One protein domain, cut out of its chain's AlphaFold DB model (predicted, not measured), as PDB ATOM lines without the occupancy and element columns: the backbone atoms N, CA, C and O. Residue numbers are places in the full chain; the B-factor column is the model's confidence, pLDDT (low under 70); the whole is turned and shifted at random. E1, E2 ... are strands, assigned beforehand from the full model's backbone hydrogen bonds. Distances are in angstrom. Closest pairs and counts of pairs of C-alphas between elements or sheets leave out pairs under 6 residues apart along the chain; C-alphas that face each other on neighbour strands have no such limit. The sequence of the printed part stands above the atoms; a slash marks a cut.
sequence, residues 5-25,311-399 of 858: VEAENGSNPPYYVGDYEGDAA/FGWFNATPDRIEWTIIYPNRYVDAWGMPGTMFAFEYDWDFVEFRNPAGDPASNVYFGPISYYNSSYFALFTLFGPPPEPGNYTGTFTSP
ATOM      1  N   VAL A   5     -58.685   6.927   2.063       46.72
ATOM      2  CA  VAL A   5     -57.958   8.192   2.204       46.72
ATOM      3  C   VAL A   5     -58.146   8.666   3.643       46.72
ATOM      4  O   VAL A   5     -59.260   9.023   4.032       46.72
ATOM      5  N   GLU A   6     -57.084   8.653   4.445       44.69
ATOM      6  CA  GLU A   6     -57.103   9.203   5.802       44.69
ATOM      7  C   GLU A   6     -56.430  10.580   5.797       44.69
ATOM      8  O   GLU A   6     -55.213  10.705   5.719       44.69
ATOM      9  N   ALA A   7     -57.234  11.644   5.841       39.38
ATOM     10  CA  ALA A   7     -56.722  12.996   6.036       39.38
ATOM     11  C   ALA A   7     -56.544  13.253   7.542       39.38
ATOM     12  O   ALA A   7     -57.526  13.465   8.259       39.38
ATOM     13  N   GLU A   8     -55.304  13.246   8.036       35.47
ATOM     14  CA  GLU A   8     -55.006  13.789   9.364       35.47
ATOM     15  C   GLU A   8     -55.045  15.322   9.318       35.47
ATOM     16  O   GLU A   8     -54.379  15.974   8.512       35.47
ATOM     17  N   ASN A   9     -55.841  15.918  10.208       34.34
ATOM     18  CA  ASN A   9     -55.892  17.361  10.416       34.34
ATOM     19  C   ASN A   9     -54.533  17.876  10.931       34.34
ATOM     20  O   ASN A   9     -54.309  17.925  12.139       34.34
ATOM     21  N   GLY A  10     -53.658  18.313  10.022       36.91
ATOM     22  CA  GLY A  10     -52.495  19.146  10.335       36.91
ATOM     23  C   GLY A  10     -51.200  18.735   9.630       36.91
ATOM     24  O   GLY A  10     -50.514  17.815  10.056       36.91
ATOM     25  N   SER A  11     -50.802  19.513   8.620       35.16
ATOM     26  CA  SER A  11     -49.431  19.657   8.080       35.16
ATOM     27  C   SER A  11     -48.688  18.462   7.455       35.16
ATOM     28  O   SER A  11     -47.633  18.707   6.874       35.16
ATOM     29  N   ASN A  12     -49.193  17.226   7.491       42.50
ATOM     30  CA  ASN A  12     -48.575  16.120   6.746       42.50
ATOM     31  C   ASN A  12     -49.130  16.026   5.312       42.50
ATOM     32  O   ASN A  12     -50.323  16.280   5.112       42.50
ATOM     33  N   PRO A  13     -48.297  15.683   4.308       53.03
ATOM     34  CA  PRO A  13     -48.785  15.408   2.961       53.03
ATOM     35  C   PRO A  13     -49.821  14.273   3.003       53.03
ATOM     36  O   PRO A  13     -49.726  13.392   3.865       53.03
ATOM     37  N   PRO A  14     -50.823  14.288   2.106       66.50
ATOM     38  CA  PRO A  14     -51.770  13.188   2.000       66.50
ATOM     39  C   PRO A  14     -51.000  11.884   1.773       66.50
ATOM     40  O   PRO A  14     -50.140  11.811   0.897       66.50
ATOM     41  N   TYR A  15     -51.293  10.877   2.590       73.50
ATOM     42  CA  TYR A  15     -50.746   9.535   2.445       73.50
ATOM     43  C   TYR A  15     -51.876   8.551   2.152       73.50
ATOM     44  O   TYR A  15     -53.049   8.817   2.438       73.50
ATOM     45  N   TYR A  16     -51.536   7.429   1.528       83.56
ATOM     46  CA  TYR A  16     -52.513   6.463   1.042       83.56
ATOM     47  C   TYR A  16     -52.180   5.059   1.529       83.56
ATOM     48  O   TYR A  16     -51.037   4.624   1.420       83.56
ATOM     49  N   VAL A  17     -53.181   4.350   2.050       87.19
ATOM     50  CA  VAL A  17     -53.009   3.012   2.629       87.19
ATOM     51  C   VAL A  17     -53.801   1.997   1.830       87.19
ATOM     52  O   VAL A  17     -55.004   2.177   1.670       87.19
ATOM     53  N   GLY A  18     -53.163   0.923   1.374       88.06
ATOM     54  CA  GLY A  18     -53.831  -0.191   0.697       88.06
ATOM     55  C   GLY A  18     -53.263  -1.547   1.105       88.06
ATOM     56  O   GLY A  18     -52.221  -1.618   1.754       88.06
ATOM     57  N   ASP A  19     -53.963  -2.617   0.740       91.12
ATOM     58  CA  ASP A  19     -53.563  -3.991   1.049       91.12
ATOM     59  C   ASP A  19     -52.519  -4.513   0.047       91.12
ATOM     60  O   ASP A  19     -52.485  -4.106  -1.115       91.12
ATOM     61  N   TYR A  20     -51.678  -5.435   0.508       91.19
ATOM     62  CA  TYR A  20     -50.737  -6.182  -0.323       91.19
ATOM     63  C   TYR A  20     -51.380  -7.466  -0.865       91.19
ATOM     64  O   TYR A  20     -51.931  -8.253  -0.093       91.19
ATOM     65  N   GLU A  21     -51.249  -7.705  -2.172       88.19
ATOM     66  CA  GLU A  21     -51.770  -8.888  -2.879       88.19
ATOM     67  C   GLU A  21     -50.691  -9.596  -3.727       88.19
ATOM     68  O   GLU A  21     -51.021 -10.333  -4.655       88.19
ATOM     69  N   GLY A  22     -49.407  -9.355  -3.442       85.88
ATOM     70  CA  GLY A  22     -48.294  -9.921  -4.205       85.88
ATOM     71  C   GLY A  22     -47.814 -11.310  -3.777       85.88
ATOM     72  O   GLY A  22     -48.499 -12.045  -3.066       85.88
ATOM     73  N   ASP A  23     -46.603 -11.656  -4.218       86.94
ATOM     74  CA  ASP A  23     -46.031 -13.006  -4.130       86.94
ATOM     75  C   ASP A  23     -45.134 -13.241  -2.898       86.94
ATOM     76  O   ASP A  23     -44.517 -14.303  -2.749       86.94
ATOM     77  N   ALA A  24     -45.036 -12.268  -1.992       90.56
ATOM     78  CA  ALA A  24     -44.293 -12.402  -0.750       90.56
ATOM     79  C   ALA A  24     -44.845 -13.603   0.004       90.56
ATOM     80  O   ALA A  24     -46.053 -13.783   0.178       90.56
ATOM     81  N   ALA A  25     -43.937 -14.456   0.443       91.75
ATOM     82  CA  ALA A  25     -44.299 -15.749   0.973       91.75
ATOM     83  C   ALA A  25     -43.234 -16.248   1.933       91.75
ATOM     84  O   ALA A  25     -42.070 -15.857   1.891       91.75
ATOM     85  N   PHE A 311     -49.254 -11.682   3.806       94.88
ATOM     86  CA  PHE A 311     -50.250 -10.630   3.619       94.88
ATOM     87  C   PHE A 311     -49.742  -9.360   4.278       94.88
ATOM     88  O   PHE A 311     -48.915  -9.424   5.180       94.88
ATOM     89  N   GLY A 312     -50.222  -8.198   3.867       94.31
ATOM     90  CA  GLY A 312     -49.685  -6.947   4.381       94.31
ATOM     91  C   GLY A 312     -50.451  -5.739   3.890       94.31
ATOM     92  O   GLY A 312     -51.537  -5.869   3.330       94.31
ATOM     93  N   TRP A 313     -49.865  -4.575   4.105       95.06
ATOM     94  CA  TRP A 313     -50.374  -3.300   3.619       95.06
ATOM     95  C   TRP A 313     -49.212  -2.370   3.281       95.06
ATOM     96  O   TRP A 313     -48.072  -2.604   3.697       95.06
ATOM     97  N   PHE A 314     -49.503  -1.298   2.556       94.31
ATOM     98  CA  PHE A 314     -48.553  -0.237   2.261       94.31
ATOM     99  C   PHE A 314     -49.025   1.115   2.770       94.31
ATOM    100  O   PHE A 314     -50.210   1.330   3.007       94.31
ATOM    101  N   ASN A 315     -48.074   2.032   2.901       92.88
ATOM    102  CA  ASN A 315     -48.295   3.454   3.052       92.88
ATOM    103  C   ASN A 315     -47.547   4.188   1.933       92.88
ATOM    104  O   ASN A 315     -46.330   4.055   1.804       92.88
ATOM    105  N   ALA A 316     -48.273   4.939   1.114       91.75
ATOM    106  CA  ALA A 316     -47.748   5.636  -0.046       91.75
ATOM    107  C   ALA A 316     -47.763   7.152   0.161       91.75
ATOM    108  O   ALA A 316     -48.778   7.738   0.540       91.75
ATOM    109  N   THR A 317     -46.629   7.773  -0.137       88.88
ATOM    110  CA  THR A 317     -46.410   9.222  -0.199       88.88
ATOM    111  C   THR A 317     -45.678   9.545  -1.505       88.88
ATOM    112  O   THR A 317     -45.098   8.629  -2.092       88.88
ATOM    113  N   PRO A 318     -45.656  10.808  -1.976       83.94
ATOM    114  CA  PRO A 318     -45.006  11.135  -3.250       83.94
ATOM    115  C   PRO A 318     -43.516  10.772  -3.253       83.94
ATOM    116  O   PRO A 318     -42.968  10.329  -4.260       83.94
ATOM    117  N   ASP A 319     -42.874  10.888  -2.088       85.38
ATOM    118  CA  ASP A 319     -41.443  10.641  -1.922       85.38
ATOM    119  C   ASP A 319     -41.103   9.166  -1.660       85.38
ATOM    120  O   ASP A 319     -39.949   8.761  -1.821       85.38
ATOM    121  N   ARG A 320     -42.061   8.365  -1.173       89.75
ATOM    122  CA  ARG A 320     -41.774   7.028  -0.636       89.75
ATOM    123  C   ARG A 320     -43.009   6.138  -0.552       89.75
ATOM    124  O   ARG A 320     -44.047   6.561  -0.043       89.75
ATOM    125  N   ILE A 321     -42.830   4.872  -0.923       94.50
ATOM    126  CA  ILE A 321     -43.766   3.779  -0.649       94.50
ATOM    127  C   ILE A 321     -43.153   2.873   0.425       94.50
ATOM    128  O   ILE A 321     -42.045   2.363   0.255       94.50
ATOM    129  N   GLU A 322     -43.849   2.689   1.543       95.69
ATOM    130  CA  GLU A 322     -43.459   1.792   2.634       95.69
ATOM    131  C   GLU A 322     -44.407   0.599   2.705       95.69
ATOM    132  O   GLU A 322     -45.620   0.770   2.733       95.69
ATOM    133  N   TRP A 323     -43.865  -0.608   2.812       96.38
ATOM    134  CA  TRP A 323     -44.628  -1.849   2.914       96.38
ATOM    135  C   TRP A 323     -44.449  -2.478   4.287       96.38
ATOM    136  O   TRP A 323     -43.341  -2.521   4.819       96.38
ATOM    137  N   THR A 324     -45.532  -3.009   4.847       96.69
ATOM    138  CA  THR A 324     -45.518  -3.853   6.045       96.69
ATOM    139  C   THR A 324     -46.127  -5.204   5.705       96.69
ATOM    140  O   THR A 324     -47.330  -5.310   5.476       96.69
ATOM    141  N   ILE A 325     -45.294  -6.243   5.688       97.25
ATOM    142  CA  ILE A 325     -45.678  -7.611   5.340       97.25
ATOM    143  C   ILE A 325     -45.661  -8.490   6.583       97.25
ATOM    144  O   ILE A 325     -44.689  -8.520   7.336       97.25
ATOM    145  N   ILE A 326     -46.739  -9.238   6.776       96.50
ATOM    146  CA  ILE A 326     -46.919 -10.236   7.816       96.50
ATOM    147  C   ILE A 326     -46.725 -11.628   7.220       96.50
ATOM    148  O   ILE A 326     -47.476 -12.085   6.358       96.50
ATOM    149  N   TYR A 327     -45.749 -12.339   7.768       95.12
ATOM    150  CA  TYR A 327     -45.401 -13.704   7.410       95.12
ATOM    151  C   TYR A 327     -45.925 -14.679   8.474       95.12
ATOM    152  O   TYR A 327     -45.332 -14.787   9.556       95.12
ATOM    153  N   PRO A 328     -47.015 -15.423   8.207       92.38
ATOM    154  CA  PRO A 328     -47.587 -16.361   9.169       92.38
ATOM    155  C   PRO A 328     -46.771 -17.665   9.261       92.38
ATOM    156  O   PRO A 328     -47.100 -18.667   8.626       92.38
ATOM    157  N   ASN A 329     -45.723 -17.697  10.090       88.69
ATOM    158  CA  ASN A 329     -44.924 -18.905  10.318       88.69
ATOM    159  C   ASN A 329     -45.652 -19.855  11.281       88.69
ATOM    160  O   ASN A 329     -45.611 -19.697  12.502       88.69
ATOM    161  N   ARG A 330     -46.339 -20.863  10.741       82.62
ATOM    162  CA  ARG A 330     -47.046 -21.886  11.539       82.62
ATOM    163  C   ARG A 330     -46.258 -23.187  11.700       82.62
ATOM    164  O   ARG A 330     -46.729 -24.090  12.388       82.62
ATOM    165  N   TYR A 331     -45.095 -23.298  11.064       69.75
ATOM    166  CA  TYR A 331     -44.380 -24.560  10.918       69.75
ATOM    167  C   TYR A 331     -43.149 -24.623  11.828       69.75
ATOM    168  O   TYR A 331     -42.275 -23.764  11.755       69.75
ATOM    169  N   VAL A 332     -43.085 -25.651  12.677       59.12
ATOM    170  CA  VAL A 332     -42.032 -25.819  13.703       59.12
ATOM    171  C   VAL A 332     -41.055 -26.950  13.355       59.12
ATOM    172  O   VAL A 332     -39.989 -27.052  13.954       59.12
ATOM    173  N   ASP A 333     -41.377 -27.777  12.355       61.50
ATOM    174  CA  ASP A 333     -40.683 -29.047  12.092       61.50
ATOM    175  C   ASP A 333     -39.702 -28.991  10.906       61.50
ATOM    176  O   ASP A 333     -39.407 -30.014  10.288       61.50
ATOM    177  N   ALA A 334     -39.163 -27.814  10.578       57.38
ATOM    178  CA  ALA A 334     -38.125 -27.689   9.554       57.38
ATOM    179  C   ALA A 334     -36.770 -28.188  10.095       57.38
ATOM    180  O   ALA A 334     -35.883 -27.411  10.444       57.38
ATOM    181  N   TRP A 335     -36.610 -29.509  10.186       54.53
ATOM    182  CA  TRP A 335     -35.311 -30.151  10.376       54.53
ATOM    183  C   TRP A 335     -34.573 -30.166   9.031       54.53
ATOM    184  O   TRP A 335     -34.647 -31.133   8.283       54.53
ATOM    185  N   GLY A 336     -33.891 -29.069   8.699       55.84
ATOM    186  CA  GLY A 336     -33.094 -28.955   7.475       55.84
ATOM    187  C   GLY A 336     -32.471 -27.569   7.323       55.84
ATOM    188  O   GLY A 336     -33.048 -26.577   7.758       55.84
ATOM    189  N   MET A 337     -31.271 -27.498   6.742       54.41
ATOM    190  CA  MET A 337     -30.675 -26.238   6.287       54.41
ATOM    191  C   MET A 337     -30.869 -26.118   4.766       54.41
ATOM    192  O   MET A 337     -30.594 -27.096   4.071       54.41
ATOM    193  N   PRO A 338     -31.261 -24.946   4.231       57.66
ATOM    194  CA  PRO A 338     -31.605 -23.722   4.958       57.66
ATOM    195  C   PRO A 338     -32.947 -23.854   5.700       57.66
ATOM    196  O   PRO A 338     -33.835 -24.581   5.261       57.66
ATOM    197  N   GLY A 339     -33.073 -23.158   6.834       72.50
ATOM    198  CA  GLY A 339     -34.345 -23.044   7.554       72.50
ATOM    199  C   GLY A 339     -35.391 -22.244   6.763       72.50
ATOM    200  O   GLY A 339     -35.195 -21.917   5.595       72.50
ATOM    201  N   THR A 340     -36.507 -21.907   7.411       84.75
ATOM    202  CA  THR A 340     -37.578 -21.064   6.852       84.75
ATOM    203  C   THR A 340     -37.028 -19.769   6.240       84.75
ATOM    204  O   THR A 340     -36.298 -19.038   6.914       84.75
ATOM    205  N   MET A 341     -37.400 -19.469   4.993       90.69
ATOM    206  CA  MET A 341     -37.038 -18.216   4.320       90.69
ATOM    207  C   MET A 341     -38.274 -17.330   4.130       90.69
ATOM    208  O   MET A 341     -39.370 -17.841   3.924       90.69
ATOM    209  N   PHE A 342     -38.104 -16.012   4.178       93.00
ATOM    210  CA  PHE A 342     -39.183 -15.035   4.012       93.00
ATOM    211  C   PHE A 342     -38.926 -14.228   2.748       93.00
ATOM    212  O   PHE A 342     -38.054 -13.359   2.732       93.00
ATOM    213  N   ALA A 343     -39.631 -14.571   1.677       93.94
ATOM    214  CA  ALA A 343     -39.491 -13.936   0.381       93.94
ATOM    215  C   ALA A 343     -40.307 -12.647   0.272       93.94
ATOM    216  O   ALA A 343     -41.374 -12.513   0.873       93.94
ATOM    217  N   PHE A 344     -39.786 -11.709  -0.503       94.06
ATOM    218  CA  PHE A 344     -40.406 -10.436  -0.840       94.06
ATOM    219  C   PHE A 344     -39.969 -10.011  -2.247       94.06
ATOM    220  O   PHE A 344     -39.119 -10.662  -2.869       94.06
ATOM    221  N   GLU A 345     -40.580  -8.945  -2.754       92.06
ATOM    222  CA  GLU A 345     -40.402  -8.512  -4.139       92.06
ATOM    223  C   GLU A 345     -38.958  -8.099  -4.452       92.06
ATOM    224  O   GLU A 345     -38.209  -7.618  -3.598       92.06
ATOM    225  N   TYR A 346     -38.547  -8.339  -5.698       88.25
ATOM    226  CA  TYR A 346     -37.149  -8.247  -6.123       88.25
ATOM    227  C   TYR A 346     -36.604  -6.816  -6.217       88.25
ATOM    228  O   TYR A 346     -35.395  -6.626  -6.224       88.25
ATOM    229  N   ASP A 347     -37.446  -5.797  -6.313       88.00
ATOM    230  CA  ASP A 347     -37.026  -4.395  -6.397       88.00
ATOM    231  C   ASP A 347     -37.338  -3.604  -5.122       88.00
ATOM    232  O   ASP A 347     -37.213  -2.380  -5.097       88.00
ATOM    233  N   TRP A 348     -37.707  -4.303  -4.049       92.31
ATOM    234  CA  TRP A 348     -37.914  -3.700  -2.743       92.31
ATOM    235  C   TRP A 348     -36.615  -3.657  -1.943       92.31
ATOM    236  O   TRP A 348     -35.837  -4.613  -1.894       92.31
ATOM    237  N   ASP A 349     -36.428  -2.556  -1.233       92.44
ATOM    238  CA  ASP A 349     -35.368  -2.372  -0.261       92.44
ATOM    239  C   ASP A 349     -35.832  -2.829   1.126       92.44
ATOM    240  O   ASP A 349     -36.902  -2.469   1.625       92.44
ATOM    241  N   PHE A 350     -34.990  -3.623   1.778       93.69
ATOM    242  CA  PHE A 350     -35.214  -4.097   3.137       93.69
ATOM    243  C   PHE A 350     -34.987  -2.984   4.172       93.69
ATOM    244  O   PHE A 350     -33.932  -2.347   4.173       93.69
ATOM    245  N   VAL A 351     -35.937  -2.794   5.098       94.38
ATOM    246  CA  VAL A 351     -35.815  -1.828   6.207       94.38
ATOM    247  C   VAL A 351     -35.622  -2.538   7.544       94.38
ATOM    248  O   VAL A 351     -34.635  -2.302   8.238       94.38
ATOM    249  N   GLU A 352     -36.567  -3.400   7.929       95.06
ATOM    250  CA  GLU A 352     -36.551  -4.081   9.226       95.06
ATOM    251  C   GLU A 352     -37.270  -5.433   9.153       95.06
ATOM    252  O   GLU A 352     -38.213  -5.615   8.387       95.06
ATOM    253  N   PHE A 353     -36.846  -6.388   9.984       95.06
ATOM    254  CA  PHE A 353     -37.551  -7.648  10.196       95.06
ATOM    255  C   PHE A 353     -37.745  -7.878  11.691       95.06
ATOM    256  O   PHE A 353     -36.782  -7.795  12.453       95.06
ATOM    257  N   ARG A 354     -38.970  -8.180  12.117       94.62
ATOM    258  CA  ARG A 354     -39.332  -8.410  13.519       94.62
ATOM    259  C   ARG A 354     -39.844  -9.826  13.727       94.62
ATOM    260  O   ARG A 354     -40.568 -10.374  12.894       94.62
ATOM    261  N   ASN A 355     -39.462 -10.405  14.858       92.69
ATOM    262  CA  ASN A 355     -39.942 -11.708  15.301       92.69
ATOM    263  C   ASN A 355     -41.405 -11.627  15.806       92.69
ATOM    264  O   ASN A 355     -41.955 -10.529  15.929       92.69
ATOM    265  N   PRO A 356     -42.040 -12.761  16.158       93.75
ATOM    266  CA  PRO A 356     -43.409 -12.772  16.675       93.75
ATOM    267  C   PRO A 356     -43.626 -12.026  17.995       93.75
ATOM    268  O   PRO A 356     -44.763 -11.680  18.312       93.75
ATOM    269  N   ALA A 357     -42.565 -11.776  18.768       93.38
ATOM    270  CA  ALA A 357     -42.620 -10.953  19.976       93.38
ATOM    271  C   ALA A 357     -42.557  -9.443  19.670       93.38
ATOM    272  O   ALA A 357     -42.797  -8.627  20.559       93.38
ATOM    273  N   GLY A 358     -42.278  -9.066  18.419       93.88
ATOM    274  CA  GLY A 358     -42.105  -7.684  17.975       93.88
ATOM    275  C   GLY A 358     -40.670  -7.165  18.089       93.88
ATOM    276  O   GLY A 358     -40.424  -6.004  17.751       93.88
ATOM    277  N   ASP A 359     -39.716  -7.992  18.515       93.75
ATOM    278  CA  ASP A 359     -38.308  -7.607  18.614       93.75
ATOM    279  C   ASP A 359     -37.626  -7.666  17.238       93.75
ATOM    280  O   ASP A 359     -37.925  -8.570  16.447       93.75
ATOM    281  N   PRO A 360     -36.676  -6.759  16.938       92.50
ATOM    282  CA  PRO A 360     -35.867  -6.850  15.729       92.50
ATOM    283  C   PRO A 360     -35.129  -8.191  15.663       92.50
ATOM    284  O   PRO A 360     -34.436  -8.593  16.603       92.50
ATOM    285  N   ALA A 361     -35.259  -8.891  14.540       87.94
ATOM    286  CA  ALA A 361     -34.555 -10.138  14.307       87.94
ATOM    287  C   ALA A 361     -33.052  -9.862  14.133       87.94
ATOM    288  O   ALA A 361     -32.637  -9.025  13.332       87.94
ATOM    289  N   SER A 362     -32.221 -10.580  14.888       82.19
ATOM    290  CA  SER A 362     -30.762 -10.533  14.747       82.19
ATOM    291  C   SER A 362     -30.274 -11.609  13.773       82.19
ATOM    292  O   SER A 362     -30.940 -12.623  13.577       82.19
ATOM    293  N   ASN A 363     -29.099 -11.399  13.166       81.69
ATOM    294  CA  ASN A 363     -28.473 -12.341  12.223       81.69
ATOM    295  C   ASN A 363     -29.355 -12.696  11.013       81.69
ATOM    296  O   ASN A 363     -29.369 -13.841  10.556       81.69
ATOM    297  N   VAL A 364     -30.099 -11.711  10.509       84.44
ATOM    298  CA  VAL A 364     -30.861 -11.846   9.270       84.44
ATOM    299  C   VAL A 364     -29.915 -11.655   8.094       84.44
ATOM    300  O   VAL A 364     -29.242 -10.633   7.974       84.44
ATOM    301  N   TYR A 365     -29.878 -12.653   7.226       85.38
ATOM    302  CA  TYR A 365     -29.217 -12.591   5.936       85.38
ATOM    303  C   TYR A 365     -30.291 -12.438   4.881       85.38
ATOM    304  O   TYR A 365     -31.359 -13.039   4.991       85.38
ATOM    305  N   PHE A 366     -30.003 -11.654   3.851       88.50
ATOM    306  CA  PHE A 366     -30.867 -11.580   2.692       88.50
ATOM    307  C   PHE A 366     -30.059 -11.663   1.415       88.50
ATOM    308  O   PHE A 366     -28.884 -11.297   1.368       88.50
ATOM    309  N   GLY A 367     -30.694 -12.192   0.384       87.44
ATOM    310  CA  GLY A 367     -30.082 -12.339  -0.919       87.44
ATOM    311  C   GLY A 367     -31.114 -12.727  -1.963       87.44
ATOM    312  O   GLY A 367     -32.236 -13.110  -1.613       87.44
ATOM    313  N   PRO A 368     -30.755 -12.587  -3.246       90.81
ATOM    314  CA  PRO A 368     -31.638 -12.966  -4.325       90.81
ATOM    315  C   PRO A 368     -31.792 -14.485  -4.334       90.81
ATOM    316  O   PRO A 368     -30.822 -15.232  -4.182       90.81
ATOM    317  N   ILE A 369     -33.016 -14.937  -4.549       88.25
ATOM    318  CA  ILE A 369     -33.350 -16.334  -4.779       88.25
ATOM    319  C   ILE A 369     -34.170 -16.439  -6.055       88.25
ATOM    320  O   ILE A 369     -34.797 -15.479  -6.503       88.25
ATOM    321  N   SER A 370     -34.160 -17.608  -6.683       83.31
ATOM    322  CA  SER A 370     -35.017 -17.852  -7.836       83.31
ATOM    323  C   SER A 370     -35.474 -19.299  -7.866       83.31
ATOM    324  O   SER A 370     -34.688 -20.210  -7.604       83.31
ATOM    325  N   TYR A 371     -36.748 -19.499  -8.174       82.69
ATOM    326  CA  TYR A 371     -37.373 -20.804  -8.362       82.69
ATOM    327  C   TYR A 371     -38.526 -20.650  -9.360       82.69
ATOM    328  O   TYR A 371     -39.154 -19.599  -9.424       82.69
ATOM    329  N   TYR A 372     -38.758 -21.669 -10.191       83.94
ATOM    330  CA  TYR A 372     -39.776 -21.656 -11.258       83.94
ATOM    331  C   TYR A 372     -39.756 -20.411 -12.177       83.94
ATOM    332  O   TYR A 372     -40.802 -19.903 -12.563       83.94
ATOM    333  N   ASN A 373     -38.563 -19.915 -12.534       80.50
ATOM    334  CA  ASN A 373     -38.340 -18.675 -13.305       80.50
ATOM    335  C   ASN A 373     -38.797 -17.365 -12.635       80.50
ATOM    336  O   ASN A 373     -38.681 -16.314 -13.262       80.50
ATOM    337  N   SER A 374     -39.246 -17.404 -11.383       79.62
ATOM    338  CA  SER A 374     -39.499 -16.207 -10.586       79.62
ATOM    339  C   SER A 374     -38.264 -15.853  -9.762       79.62
ATOM    340  O   SER A 374     -37.573 -16.741  -9.248       79.62
ATOM    341  N   SER A 375     -37.980 -14.559  -9.637       84.88
ATOM    342  CA  SER A 375     -36.890 -14.030  -8.818       84.88
ATOM    343  C   SER A 375     -37.468 -13.238  -7.658       84.88
ATOM    344  O   SER A 375     -38.327 -12.390  -7.854       84.88
ATOM    345  N   TYR A 376     -36.962 -13.509  -6.461       88.75
ATOM    346  CA  TYR A 376     -37.361 -12.843  -5.226       88.75
ATOM    347  C   TYR A 376     -36.111 -12.419  -4.469       88.75
ATOM    348  O   TYR A 376     -35.028 -12.977  -4.679       88.75
ATOM    349  N   PHE A 377     -36.260 -11.499  -3.528       92.31
ATOM    350  CA  PHE A 377     -35.349 -11.454  -2.396       92.31
ATOM    351  C   PHE A 377     -35.902 -12.311  -1.272       92.31
ATOM    352  O   PHE A 377     -37.110 -12.480  -1.148       92.31
ATOM    353  N   ALA A 378     -35.027 -12.884  -0.452       91.94
ATOM    354  CA  ALA A 378     -35.472 -13.616   0.720       91.94
ATOM    355  C   ALA A 378     -34.580 -13.384   1.929       91.94
ATOM    356  O   ALA A 378     -33.358 -13.348   1.807       91.94
ATOM    357  N   LEU A 379     -35.224 -13.275   3.090       91.19
ATOM    358  CA  LEU A 379     -34.615 -13.173   4.412       91.19
ATOM    359  C   LEU A 379     -34.509 -14.566   5.035       91.19
ATOM    360  O   LEU A 379     -35.450 -15.355   4.955       91.19
ATOM    361  N   PHE A 380     -33.400 -14.869   5.701       86.00
ATOM    362  CA  PHE A 380     -33.238 -16.099   6.476       86.00
ATOM    363  C   PHE A 380     -32.225 -15.923   7.607       86.00
ATOM    364  O   PHE A 380     -31.325 -15.085   7.544       86.00
ATOM    365  N   THR A 381     -32.357 -16.725   8.661       76.19
ATOM    366  CA  THR A 381     -31.440 -16.720   9.805       76.19
ATOM    367  C   THR A 381     -30.432 -17.866   9.657       76.19
ATOM    368  O   THR A 381     -30.785 -19.045   9.706       76.19
ATOM    369  N   LEU A 382     -29.150 -17.551   9.436       65.44
ATOM    370  CA  LEU A 382     -28.089 -18.569   9.396       65.44
ATOM    371  C   LEU A 382     -27.688 -18.955  10.826       65.44
ATOM    372  O   LEU A 382     -27.311 -18.097  11.620       65.44
ATOM    373  N   PHE A 383     -27.727 -20.258  11.126       59.97
ATOM    374  CA  PHE A 383     -27.221 -20.873  12.367       59.97
ATOM    375  C   PHE A 383     -27.949 -20.506  13.680       59.97
ATOM    376  O   PHE A 383     -27.388 -20.683  14.762       59.97
ATOM    377  N   GLY A 384     -29.203 -20.048  13.613       62.78
ATOM    378  CA  GLY A 384     -30.064 -19.851  14.787       62.78
ATOM    379  C   GLY A 384     -30.924 -21.077  15.136       62.78
ATOM    380  O   GLY A 384     -31.031 -22.000  14.325       62.78
ATOM    381  N   PRO A 385     -31.564 -21.105  16.323       64.69
ATOM    382  CA  PRO A 385     -32.670 -22.028  16.570       64.69
ATOM    383  C   PRO A 385     -33.756 -21.854  15.488       64.69
ATOM    384  O   PRO A 385     -33.854 -20.768  14.905       64.69
ATOM    385  N   PRO A 386     -34.567 -22.894  15.208       73.19
ATOM    386  CA  PRO A 386     -35.676 -22.786  14.268       73.19
ATOM    387  C   PRO A 386     -36.525 -21.551  14.591       73.19
ATOM    388  O   PRO A 386     -36.766 -21.295  15.776       73.19
ATOM    389  N   PRO A 387     -36.962 -20.778  13.582       80.75
ATOM    390  CA  PRO A 387     -37.765 -19.594  13.829       80.75
ATOM    391  C   PRO A 387     -39.011 -19.976  14.625       80.75
ATOM    392  O   PRO A 387     -39.728 -20.916  14.276       80.75
ATOM    393  N   GLU A 388     -39.253 -19.236  15.706       85.75
ATOM    394  CA  GLU A 388     -40.399 -19.450  16.577       85.75
ATOM    395  C   GLU A 388     -41.709 -19.398  15.777       85.75
ATOM    396  O   GLU A 388     -41.809 -18.628  14.812       85.75
ATOM    397  N   PRO A 389     -42.724 -20.186  16.163       88.81
ATOM    398  CA  PRO A 389     -44.030 -20.127  15.528       88.81
ATOM    399  C   PRO A 389     -44.688 -18.776  15.823       88.81
ATOM    400  O   PRO A 389     -44.746 -18.343  16.972       88.81
ATOM    401  N   GLY A 390     -45.243 -18.132  14.805       91.62
ATOM    402  CA  GLY A 390     -45.927 -16.855  14.945       91.62
ATOM    403  C   GLY A 390     -45.847 -15.997  13.690       91.62
ATOM    404  O   GLY A 390     -45.353 -16.422  12.649       91.62
ATOM    405  N   ASN A 391     -46.373 -14.783  13.794       95.00
ATOM    406  CA  ASN A 391     -46.363 -13.825  12.700       95.00
ATOM    407  C   ASN A 391     -45.071 -13.012  12.762       95.00
ATOM    408  O   ASN A 391     -44.866 -12.282  13.725       95.00
ATOM    409  N   TYR A 392     -44.225 -13.139  11.748       94.81
ATOM    410  CA  TYR A 392     -43.092 -12.235  11.570       94.81
ATOM    411  C   TYR A 392     -43.553 -11.018  10.785       94.81
ATOM    412  O   TYR A 392     -44.431 -11.139   9.932       94.81
ATOM    413  N   THR A 393     -42.936  -9.871  11.042       96.75
ATOM    414  CA  THR A 393     -43.271  -8.626  10.346       96.75
ATOM    415  C   THR A 393     -42.036  -8.096   9.640       96.75
ATOM    416  O   THR A 393     -41.039  -7.797  10.292       96.75
ATOM    417  N   GLY A 394     -42.094  -7.990   8.316       96.31
ATOM    418  CA  GLY A 394     -41.088  -7.312   7.508       96.31
ATOM    419  C   GLY A 394     -41.563  -5.923   7.105       96.31
ATOM    420  O   GLY A 394     -42.707  -5.760   6.690       96.31
ATOM    421  N   THR A 395     -40.682  -4.937   7.216       96.38
ATOM    422  CA  THR A 395     -40.889  -3.589   6.692       96.38
ATOM    423  C   THR A 395     -39.935  -3.360   5.528       96.38
ATOM    424  O   THR A 395     -38.735  -3.630   5.640       96.38
ATOM    425  N   PHE A 396     -40.472  -2.855   4.422       96.12
ATOM    426  CA  PHE A 396     -39.752  -2.663   3.167       96.12
ATOM    427  C   PHE A 396     -40.086  -1.307   2.551       96.12
ATOM    428  O   PHE A 396     -41.054  -0.653   2.943       96.12
ATOM    429  N   THR A 397     -39.301  -0.888   1.568       95.56
ATOM    430  CA  THR A 397     -39.623   0.244   0.695       95.56
ATOM    431  C   THR A 397     -39.537  -0.171  -0.753       95.56
ATOM    432  O   THR A 397     -38.627  -0.907  -1.106       95.56
ATOM    433  N   SER A 398     -40.438   0.321  -1.592       94.31
ATOM    434  CA  SER A 398     -40.367   0.108  -3.039       94.31
ATOM    435  C   SER A 398     -40.148   1.434  -3.766       94.31
ATOM    436  O   SER A 398     -40.381   2.504  -3.185       94.31
ATOM    437  N   PRO A 399     -39.757   1.391  -5.051       93.81
ATOM    438  CA  PRO A 399     -39.915   2.525  -5.946       93.81
ATOM    439  C   PRO A 399     -41.356   3.053  -5.932       93.81
ATOM    440  O   PRO A 399     -42.309   2.310  -5.675       93.81
TER     441      PRO A 399
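What this domain is: This is residues 5 to 25 and 311 to 399 of the 858 residues of an uncharacterized protein of Candidatus Helarchaeota archaeon (UniProt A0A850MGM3). Two strongly twisted sheets lie partly face to face as a sandwich with crossed strands: a five-strand sheet, E1 E2 E3 E8 E5, and a smaller one, E4 E7 E6, set over its E8 and E5 side. The E1 and E2 side reaches beyond the smaller sheet and, with the loop of residues 5 to 14, makes one end of the long axis. The 110 printed residues include eight named strands, E1 to E8 in chain order, and no named helix; the class is all strand, and both sheets are antiparallel in the orders just named. The whole is only just compact, close to loose, with a radius of gyration of the C-alphas of 15.5 A, and only just elongated, spanning 51 by 34 by 21 A.

Where its parts are: Find C-alpha 16 at (-52.513, 6.463, 1.042), where E1 begins; it runs to residue 20. E2, residues 311 to 317, covers 20.6 A, and E3, residues 320 to 329, covers 28.3 A. Next come E4, residues 341 to 344, beginning at C-alpha 341 (-37.038, -18.216, 4.320), and E5, residues 349 to 354, 15.6 A long. E6, residues 364 to 371, covers 20.8 A and bends by 59 degrees at residue 368; E7, residues 374 to 381, covers 21.9 A. E8, residues 390 to 398, covers 25.3 A and ends at C-alpha 398 (-40.367, 0.108, -3.039).

How they stand to each other: Start at edge strand E1, where N 16 and O 316 of E2 are 2.9 A apart, within hydrogen-bond range. E2 and E3 form a hairpin, with N 315 and O 322 at 2.8 A. E3 then has E8 as its neighbour, N 325 and O 394 at 2.8 A, and E8 has edge strand E5, N 354 and O 393 at 2.8 A. In the other sheet, look for N 342 of E4 and O 379 of E7 at 2.8 A; E7 and E6 form a hairpin, with N 369 and O 376 at 2.8 A. Between the sheets the strands stand at 70 degrees, and the parts that face each other are 11.2 A centre to centre. E4 and E8 are near each other, as are E5 and E7. E1 and E2 are apart from E4, E6 and E7.

The domain as a whole: The two C-alphas farthest apart, those of Gly 10 and Trp 335, are 52.2 A from each other. Residues 26 to 310 are not printed, and C-alphas 25 and 311 are 8.3 A apart across this cut. The link E3 to E4, 11 residues, is long. Expect low confidence, pLDDT under 70, at residues 5 to 14, 331 to 338 and 382 to 385; the mean of the printed part is 82.3.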